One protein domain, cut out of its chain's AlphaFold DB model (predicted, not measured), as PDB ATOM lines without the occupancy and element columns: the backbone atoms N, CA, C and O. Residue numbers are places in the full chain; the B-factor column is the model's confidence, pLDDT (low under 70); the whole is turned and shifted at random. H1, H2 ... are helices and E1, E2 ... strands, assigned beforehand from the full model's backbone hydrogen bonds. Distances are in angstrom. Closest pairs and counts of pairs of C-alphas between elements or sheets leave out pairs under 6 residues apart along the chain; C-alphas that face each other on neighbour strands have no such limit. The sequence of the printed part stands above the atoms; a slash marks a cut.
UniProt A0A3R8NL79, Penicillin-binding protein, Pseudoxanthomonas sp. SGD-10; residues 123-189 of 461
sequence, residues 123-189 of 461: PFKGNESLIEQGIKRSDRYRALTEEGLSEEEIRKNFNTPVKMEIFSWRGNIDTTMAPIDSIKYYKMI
ATOM      1  N   PRO A 123     518.040 562.873 393.700       93.00
ATOM      2  CA  PRO A 123     518.352 563.968 394.620       93.00
ATOM      3  C   PRO A 123     519.676 564.672 394.320       93.00
ATOM      4  O   PRO A 123     519.904 565.763 394.836       93.00
ATOM      5  N   PHE A 124     520.532 564.083 393.485       95.19
ATOM      6  CA  PHE A 124     521.830 564.646 393.124       95.19
ATOM      7  C   PHE A 124     521.804 565.415 391.804       95.19
ATOM      8  O   PHE A 124     522.806 566.035 391.457       95.19
ATOM      9  N   LYS A 125     520.672 565.432 391.089       93.12
ATOM     10  CA  LYS A 125     520.528 566.215 389.858       93.12
ATOM     11  C   LYS A 125     520.693 567.709 390.156       93.12
ATOM     12  O   LYS A 125     519.919 568.268 390.932       93.12
ATOM     13  N   GLY A 126     521.673 568.348 389.518       91.75
ATOM     14  CA  GLY A 126     522.073 569.735 389.784       91.75
ATOM     15  C   GLY A 126     522.933 569.916 391.043       91.75
ATOM     16  O   GLY A 126     523.240 571.047 391.411       91.75
ATOM     17  N   ASN A 127     523.306 568.820 391.708       92.31
ATOM     18  CA  ASN A 127     524.154 568.761 392.899       92.31
ATOM     19  C   ASN A 127     525.222 567.656 392.762       92.31
ATOM     20  O   ASN A 127     525.631 567.036 393.746       92.31
ATOM     21  N   GLU A 128     525.684 567.387 391.540       93.62
ATOM     22  CA  GLU A 128     526.612 566.296 391.214       93.62
ATOM     23  C   GLU A 128     527.945 566.440 391.966       93.62
ATOM     24  O   GLU A 128     528.568 565.451 392.360       93.62
ATOM     25  N   SER A 129     528.340 567.682 392.269       95.06
ATOM     26  CA  SER A 129     529.522 567.996 393.073       95.06
ATOM     27  C   SER A 129     529.487 567.372 394.472       95.06
ATOM     28  O   SER A 129     530.548 567.097 395.034       95.06
ATOM     29  N   LEU A 130     528.305 567.087 395.034       94.94
ATOM     30  CA  LEU A 130     528.188 566.414 396.329       94.94
ATOM     31  C   LEU A 130     528.734 564.989 396.272       94.94
ATOM     32  O   LEU A 130     529.347 564.543 397.243       94.94
ATOM     33  N   ILE A 131     528.522 564.282 395.160       95.31
ATOM     34  CA  ILE A 131     529.032 562.922 394.966       95.31
ATOM     35  C   ILE A 131     530.554 562.974 394.848       95.31
ATOM     36  O   ILE A 131     531.237 562.264 395.582       95.31
ATOM     37  N   GLU A 132     531.082 563.877 394.019       94.62
ATOM     38  CA  GLU A 132     532.529 564.064 393.848       94.62
ATOM     39  C   GLU A 132     533.223 564.429 395.170       94.62
ATOM     40  O   GLU A 132     534.267 563.873 395.509       94.62
ATOM     41  N   GLN A 133     532.623 565.310 395.978       94.75
ATOM     42  CA  GLN A 133     533.127 565.616 397.320       94.75
ATOM     43  C   GLN A 133     533.104 564.388 398.236       94.75
ATOM     44  O   GLN A 133     534.040 564.186 399.008       94.75
ATOM     45  N   GLY A 134     532.053 563.567 398.156       95.06
ATOM     46  CA  GLY A 134     531.959 562.310 398.900       95.06
ATOM     47  C   GLY A 134     533.054 561.317 398.514       95.06
ATOM     48  O   GLY A 134     533.651 560.704 399.397       95.06
ATOM     49  N   ILE A 135     533.368 561.212 397.218       96.06
ATOM     50  CA  ILE A 135     534.471 560.391 396.706       96.06
ATOM     51  C   ILE A 135     535.784 560.892 397.309       96.06
ATOM     52  O   ILE A 135     536.434 560.153 398.045       96.06
ATOM     53  N   LYS A 136     536.120 562.170 397.100       95.31
ATOM     54  CA  LYS A 136     537.411 562.750 397.507       95.31
ATOM     55  C   LYS A 136     537.659 562.754 399.016       95.31
ATOM     56  O   LYS A 136     538.803 562.679 399.451       95.31
ATOM     57  N   ARG A 137     536.602 562.844 399.830       93.75
ATOM     58  CA  ARG A 137     536.705 562.806 401.301       93.75
ATOM     59  C   ARG A 137     536.832 561.391 401.869       93.75
ATOM     60  O   ARG A 137     537.104 561.252 403.058       93.75
ATOM     61  N   SER A 138     536.607 560.355 401.064       94.62
ATOM     62  CA  SER A 138     536.619 558.976 401.548       94.62
ATOM     63  C   SER A 138     538.036 558.442 401.775       94.62
ATOM     64  O   SER A 138     538.970 558.759 401.039       94.62
ATOM     65  N   ASP A 139     538.181 557.564 402.767       94.06
ATOM     66  CA  ASP A 139     539.435 556.847 403.044       94.06
ATOM     67  C   ASP A 139     539.884 556.025 401.832       94.06
ATOM     68  O   ASP A 139     541.069 555.979 401.523       94.06
ATOM     69  N   ARG A 140     538.922 555.446 401.099       95.31
ATOM     70  CA  ARG A 140     539.177 554.712 399.854       95.31
ATOM     71  C   ARG A 140     539.863 555.595 398.815       95.31
ATOM     72  O   ARG A 140     540.836 555.152 398.227       95.31
ATOM     73  N   TYR A 141     539.367 556.810 398.572       96.94
ATOM     74  CA  TYR A 141     539.992 557.703 397.592       96.94
ATOM     75  C   TYR A 141     541.420 558.054 398.008       96.94
ATOM     76  O   TYR A 141     542.328 557.908 397.203       96.94
ATOM     77  N   ARG A 142     541.629 558.416 399.284       96.75
ATOM     78  CA  ARG A 142     542.967 558.722 399.814       96.75
ATOM     79  C   ARG A 142     543.940 557.554 399.635       96.75
ATOM     80  O   ARG A 142     545.026 557.769 399.116       96.75
ATOM     81  N   ALA A 143     543.516 556.334 399.968       97.06
ATOM     82  CA  ALA A 143     544.331 555.134 399.788       97.06
ATOM     83  C   ALA A 143     544.687 554.877 398.312       97.06
ATOM     84  O   ALA A 143     545.849 554.666 397.993       97.06
ATOM     85  N   LEU A 144     543.717 554.966 397.393       96.94
ATOM     86  CA  LEU A 144     543.976 554.744 395.962       96.94
ATOM     87  C   LEU A 144     544.883 555.829 395.357       96.94
ATOM     88  O   LEU A 144     545.691 555.542 394.477       96.94
ATOM     89  N   THR A 145     544.773 557.075 395.828       96.62
ATOM     90  CA  THR A 145     545.696 558.152 395.446       96.62
ATOM     91  C   THR A 145     547.106 557.900 395.987       96.62
ATOM     92  O   THR A 145     548.073 558.107 395.260       96.62
ATOM     93  N   GLU A 146     547.242 557.434 397.232       96.62
ATOM     94  CA  GLU A 146     548.533 557.053 397.830       96.62
ATOM     95  C   GLU A 146     549.181 555.855 397.112       96.62
ATOM     96  O   GLU A 146     550.403 555.788 397.006       96.62
ATOM     97  N   GLU A 147     548.372 554.955 396.548       96.75
ATOM     98  CA  GLU A 147     548.807 553.855 395.676       96.75
ATOM     99  C   GLU A 147     549.221 554.316 394.260       96.75
ATOM    100  O   GLU A 147     549.742 553.519 393.481       96.75
ATOM    101  N   GLY A 148     549.035 555.598 393.919       96.94
ATOM    102  CA  GLY A 148     549.476 556.191 392.654       96.94
ATOM    103  C   GLY A 148     548.525 555.992 391.471       96.94
ATOM    104  O   GLY A 148     548.933 556.215 390.330       96.94
ATOM    105  N   LEU A 149     547.272 555.588 391.711       97.19
ATOM    106  CA  LEU A 149     546.283 555.418 390.643       97.19
ATOM    107  C   LEU A 149     545.874 556.765 390.032       97.19
ATOM    108  O   LEU A 149     545.730 557.778 390.722       97.19
ATOM    109  N   SER A 150     545.609 556.754 388.727       97.06
ATOM    110  CA  SER A 150     545.039 557.893 388.003       97.06
ATOM    111  C   SER A 150     543.562 558.126 388.357       97.06
ATOM    112  O   SER A 150     542.844 557.222 388.788       97.06
ATOM    113  N   GLU A 151     543.056 559.339 388.114       95.19
ATOM    114  CA  GLU A 151     541.641 559.685 388.344       95.19
ATOM    115  C   GLU A 151     540.660 558.776 387.579       95.19
ATOM    116  O   GLU A 151     539.576 558.465 388.076       95.19
ATOM    117  N   GLU A 152     541.026 558.311 386.383       96.12
ATOM    118  CA  GLU A 152     540.194 557.392 385.598       96.12
ATOM    119  C   GLU A 152     540.109 556.005 386.245       96.12
ATOM    120  O   GLU A 152     539.023 555.425 386.351       96.12
ATOM    121  N   GLU A 153     541.234 555.491 386.743       97.12
ATOM    122  CA  GLU A 153     541.297 554.211 387.452       97.12
ATOM    123  C   GLU A 153     540.542 554.273 388.778       97.12
ATOM    124  O   GLU A 153     539.771 553.362 389.095       97.12
ATOM    125  N   ILE A 154     540.687 555.375 389.517       96.88
ATOM    126  CA  ILE A 154     539.927 555.626 390.742       96.88
ATOM    127  C   ILE A 154     538.430 555.653 390.424       96.88
ATOM    128  O   ILE A 154     537.646 554.959 391.071       96.88
ATOM    129  N   ARG A 155     537.998 556.379 389.388       95.75
ATOM    130  CA  ARG A 155     536.585 556.397 388.979       95.75
ATOM    131  C   ARG A 155     536.077 555.010 388.611       95.75
ATOM    132  O   ARG A 155     534.980 554.637 389.027       95.75
ATOM    133  N   LYS A 156     536.860 554.215 387.880       96.94
ATOM    134  CA  LYS A 156     536.509 552.822 387.576       96.94
ATOM    135  C   LYS A 156     536.372 551.991 388.856       96.94
ATOM    136  O   LYS A 156     535.403 551.244 388.986       96.94
ATOM    137  N   ASN A 157     537.272 552.167 389.825       97.25
ATOM    138  CA  ASN A 157     537.202 551.510 391.133       97.25
ATOM    139  C   ASN A 157     535.900 551.863 391.872       97.25
ATOM    140  O   ASN A 157     535.184 550.972 392.326       97.25
ATOM    141  N   PHE A 158     535.524 553.144 391.904       97.69
ATOM    142  CA  PHE A 158     534.290 553.604 392.553       97.69
ATOM    143  C   PHE A 158     532.999 553.138 391.868       97.69
ATOM    144  O   PHE A 158     531.955 553.102 392.521       97.69
ATOM    145  N   ASN A 159     533.065 552.757 390.590       97.50
ATOM    146  CA  ASN A 159     531.950 552.179 389.837       97.50
ATOM    147  C   ASN A 159     531.948 550.640 389.838       97.50
ATOM    148  O   ASN A 159     531.019 550.031 389.313       97.50
ATOM    149  N   THR A 160     532.960 549.996 390.426       97.56
ATOM    150  CA  THR A 160     533.053 548.532 390.472       97.56
ATOM    151  C   THR A 160     532.413 548.010 391.761       97.56
ATOM    152  O   THR A 160     532.834 548.411 392.849       97.56
ATOM    153  N   PRO A 161     531.401 547.122 391.690       97.94
ATOM    154  CA  PRO A 161     530.772 546.573 392.883       97.94
ATOM    155  C   PRO A 161     531.740 545.769 393.748       97.94
ATOM    156  O   PRO A 161     532.468 544.907 393.259       97.94
ATOM    157  N   VAL A 162     531.700 546.016 395.055       96.88
ATOM    158  CA  VAL A 162     532.492 545.288 396.051       96.88
ATOM    159  C   VAL A 162     531.612 544.892 397.227       96.88
ATOM    160  O   VAL A 162     530.607 545.548 397.516       96.88
ATOM    161  N   LYS A 163     531.994 543.815 397.917       97.19
ATOM    162  CA  LYS A 163     531.347 543.432 399.174       97.19
ATOM    163  C   LYS A 163     531.617 544.503 400.229       97.19
ATOM    164  O   LYS A 163     532.759 544.930 400.397       97.19
ATOM    165  N   MET A 164     530.575 544.937 400.923       95.19
ATOM    166  CA  MET A 164     530.668 545.896 402.019       95.19
ATOM    167  C   MET A 164     529.512 545.718 402.999       95.19
ATOM    168  O   MET A 164     528.433 545.266 402.620       95.19
ATOM    169  N   GLU A 165     529.735 546.134 404.240       94.31
ATOM    170  CA  GLU A 165     528.687 546.283 405.245       94.31
ATOM    171  C   GLU A 165     528.179 547.732 405.225       94.31
ATOM    172  O   GLU A 165     528.977 548.675 405.219       94.31
ATOM    173  N   ILE A 166     526.857 547.930 405.220       94.94
ATOM    174  CA  ILE A 166     526.247 549.263 405.308       94.94
ATOM    175  C   ILE A 166     525.248 549.373 406.458       94.94
ATOM    176  O   ILE A 166     524.600 548.400 406.850       94.94
ATOM    177  N   PHE A 167     525.088 550.589 406.982       95.12
ATOM    178  CA  PHE A 167     524.014 550.913 407.917       95.12
ATOM    179  C   PHE A 167     522.648 550.684 407.273       95.12
ATOM    180  O   PHE A 167     522.416 551.102 406.145       95.12
ATOM    181  N   SER A 168     521.699 550.143 408.032       94.50
ATOM    182  CA  SER A 168     520.278 550.277 407.731       94.50
ATOM    183  C   SER A 168     519.474 550.399 409.026       94.50
ATOM    184  O   SER A 168     519.891 549.941 410.090       94.50
ATOM    185  N   TRP A 169     518.252 550.927 408.942       92.00
ATOM    186  CA  TRP A 169     517.333 550.979 410.088       92.00
ATOM    187  C   TRP A 169     516.841 549.599 410.572       92.00
ATOM    188  O   TRP A 169     516.093 549.521 411.546       92.00
ATOM    189  N   ARG A 170     517.231 548.508 409.897       89.06
ATOM    190  CA  ARG A 170     516.994 547.120 410.327       89.06
ATOM    191  C   ARG A 170     518.228 546.475 410.976       89.06
ATOM    192  O   ARG A 170     518.137 545.335 411.406       89.06
ATOM    193  N   GLY A 171     519.340 547.204 411.070       88.81
ATOM    194  CA  GLY A 171     520.652 546.683 411.452       88.81
ATOM    195  C   GLY A 171     521.655 546.810 410.309       88.81
ATOM    196  O   GLY A 171     521.295 547.219 409.201       88.81
ATOM    197  N   ASN A 172     522.913 546.483 410.582       91.75
ATOM    198  CA  ASN A 172     523.928 546.424 409.536       91.75
ATOM    199  C   ASN A 172     523.571 545.311 408.546       91.75
ATOM    200  O   ASN A 172     523.082 544.255 408.949       91.75
ATOM    201  N   ILE A 173     523.768 545.578 407.257       94.19
ATOM    202  CA  ILE A 173     523.530 544.603 406.195       94.19
ATOM    203  C   ILE A 173     524.784 544.453 405.342       94.19
ATOM    204  O   ILE A 173     525.371 545.448 404.912       94.19
ATOM    205  N   ASP A 174     525.158 543.209 405.070       95.44
ATOM    206  CA  ASP A 174     526.151 542.885 404.053       95.44
ATOM    207  C   ASP A 174     525.516 543.002 402.670       95.44
ATOM    208  O   ASP A 174     524.418 542.502 402.413       95.44
ATOM    209  N   THR A 175     526.210 543.669 401.757       95.44
ATOM    210  CA  THR A 175     525.748 543.867 400.386       95.44
ATOM    211  C   THR A 175     526.919 543.889 399.409       95.44
ATOM    212  O   THR A 175     528.081 544.004 399.795       95.44
ATOM    213  N   THR A 176     526.614 543.768 398.119       97.25
ATOM    214  CA  THR A 176     527.566 544.023 397.033       97.25
ATOM    215  C   THR A 176     527.070 545.230 396.255       97.25
ATOM    216  O   THR A 176     526.021 545.159 395.619       97.25
ATOM    217  N   MET A 177     527.797 546.345 396.319       97.06
ATOM    218  CA  MET A 177     527.419 547.570 395.609       97.06
ATOM    219  C   MET A 177     528.640 548.389 395.200       97.06
ATOM    220  O   MET A 177     529.730 548.207 395.748       97.06
ATOM    221  N   ALA A 178     528.473 549.278 394.223       97.88
ATOM    222  CA  ALA A 178     529.537 550.191 393.836       97.88
ATOM    223  C   ALA A 178     529.782 551.224 394.958       97.88
ATOM    224  O   ALA A 178     528.821 551.731 395.546       97.88
ATOM    225  N   PRO A 179     531.042 551.571 395.276       97.69
ATOM    226  CA  PRO A 179     531.360 552.601 396.269       97.69
ATOM    227  C   PRO A 179     530.672 553.955 396.035       97.69
ATOM    228  O   PRO A 179     530.322 554.649 396.985       97.69
ATOM    229  N   ILE A 180     530.444 554.336 394.777       96.94
ATOM    230  CA  ILE A 180     529.694 555.554 394.453       96.94
ATOM    231  C   ILE A 180     528.225 555.473 394.897       96.94
ATOM    232  O   ILE A 180     527.659 556.465 395.363       96.94
ATOM    233  N   ASP A 181     527.611 554.292 394.823       96.69
ATOM    234  CA  ASP A 181     526.230 554.081 395.253       96.69
ATOM    235  C   ASP A 181     526.118 554.051 396.775       96.69
ATOM    236  O   ASP A 181     525.118 554.522 397.318       96.69
ATOM    237  N   SER A 182     527.150 553.584 397.486       96.56
ATOM    238  CA  SER A 182     527.179 553.689 398.947       96.56
ATOM    239  C   SER A 182     527.324 555.144 399.410       96.56
ATOM    240  O   SER A 182     526.647 555.548 400.354       96.56
ATOM    241  N   ILE A 183     528.095 555.981 398.701       96.25
ATOM    242  CA  ILE A 183     528.138 557.434 398.952       96.25
ATOM    243  C   ILE A 183     526.749 558.054 398.776       96.25
ATOM    244  O   ILE A 183     526.285 558.778 399.661       96.25
ATOM    245  N   LYS A 184     526.063 557.756 397.664       96.06
ATOM    246  CA  LYS A 184     524.693 558.238 397.422       96.06
ATOM    247  C   LYS A 184     523.737 557.768 398.518       96.06
ATOM    248  O   LYS A 184     522.976 558.575 399.047       96.06
ATOM    249  N   TYR A 185     523.820 556.492 398.895       95.88
ATOM    250  CA  TYR A 185     523.026 555.903 399.970       95.88
ATOM    251  C   TYR A 185     523.195 556.682 401.277       95.88
ATOM    252  O   TYR A 185     522.210 557.155 401.840       95.88
ATOM    253  N   TYR A 186     524.437 556.888 401.725       96.06
ATOM    254  CA  TYR A 186     524.725 557.572 402.986       96.06
ATOM    255  C   TYR A 186     524.370 559.059 402.979       96.06
ATOM    256  O   TYR A 186     523.928 559.572 404.007       96.06
ATOM    257  N   LYS A 187     524.488 559.738 401.833       95.50
ATOM    258  CA  LYS A 187     524.051 561.134 401.664       95.50
ATOM    259  C   LYS A 187     522.536 561.311 401.756       95.50
ATOM    260  O   LYS A 187     522.072 562.395 402.096       95.50
ATOM    261  N   MET A 188     521.771 560.253 401.500       96.25
ATOM    262  CA  MET A 188     520.317 560.239 401.676       96.25
ATOM    263  C   MET A 188     519.863 559.820 403.082       96.25
ATOM    264  O   MET A 188     518.659 559.800 403.346       96.25
ATOM    265  N   ILE A 189     520.782 559.475 403.990       97.25
ATOM    266  CA  ILE A 189     520.424 559.130 405.367       97.25
ATOM    267  C   ILE A 189     520.237 560.403 406.197       97.25
ATOM    268  O   ILE A 189     521.179 561.165 406.425       97.25
TER     269      ILE A 189
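AT A GLANCE: This is residues 123 to 189 of the 461 residues of the protein "Penicillin-binding protein" of Pseudoxanthomonas sp. SGD-10 (UniProt A0A3R8NL79). A two-stranded hairpin, E1 and E2, makes one end of the domain and a loose helical hairpin, H2 and H3, lies toward the other; between them H4 folds back to the middle, and H1 packs steeply across H4. The long axis runs from the link between H2 and H3 to the link between the two strands. The printed part has 67 residues, with four named helices and two named strands in the order H1, H2, H3, E1, E2, H4; the sheet, order E1 - E2, is antiparallel and the class is mixed, helices and strands. The whole is compact, with a radius of gyration of the C-alphas of 12.5 A, and spans 38 by 29 by 16 A.

IN THESE COORDINATES: Strand E1 is residues 162 to 166, 11.9 A from first to last C-alpha, and begins at C-alpha 162 (532.492, 545.288, 396.051). E2, residues 173 to 177, is 11.7 A long. H4, residues 179 to 187, is 12.5 A long and ends at C-alpha 187 (524.051, 561.134, 401.664). H3 is residues 151 to 159, 12.3 A, and H2 is residues 139 to 146, 10.5 A. H1, residues 129 to 137, is 12.1 A long and begins at C-alpha 129 (529.522, 567.996, 393.073).

HOW THE PARTS SIT: E1 and E2 form an antiparallel hairpin, their directions at 144 degrees. N 164 and O 175 are 2.9 A apart and N 166 and O 173 are 2.9 A apart, both pairs within hydrogen-bond range. The closest C-alphas of E1 and H4, those of Val 162 and Pro 179, are 7.4 A apart. H3 and H4 touch only at their ends, with the C-alphas of Phe 158 and Pro 179 closest at 4.8 A. H4 touches H1, the C-alphas of Gly 134 and Ile 183 being closest at 6.2 A. H1 and H4 run opposite ways at a steep tilt of 69 degrees, only just short of about perpendicular. H2 and H3, a helical hairpin, only just touch, with 3 pairs of C-alphas within 8 A, the closest those of Leu 144 and Ile 154 at 6.7 A. They run opposite ways at a shallow tilt of 30 degrees. H1 is close to H2 but not clearly touching, with the C-alphas of Ile 135 and Tyr 141 closest at 6.2 A. H2 is apart from E1, E2 and H4. In H1, H2, H3 and H4 every O i to N i+4 pair is within hydrogen-bond range.

THE WHOLE: The two C-alphas farthest apart are those of Gly 148 and Arg 170, at 38.1 A, while those of Pro 123 and Ile 189, the first and last printed, are 12.0 A apart. The printed part has no cut. The link from E1 to E2, 6 residues, is short, the other links between named elements are tight, and there is no long link. The mean pLDDT of the printed part is 95.5, and no printed residue is under 70.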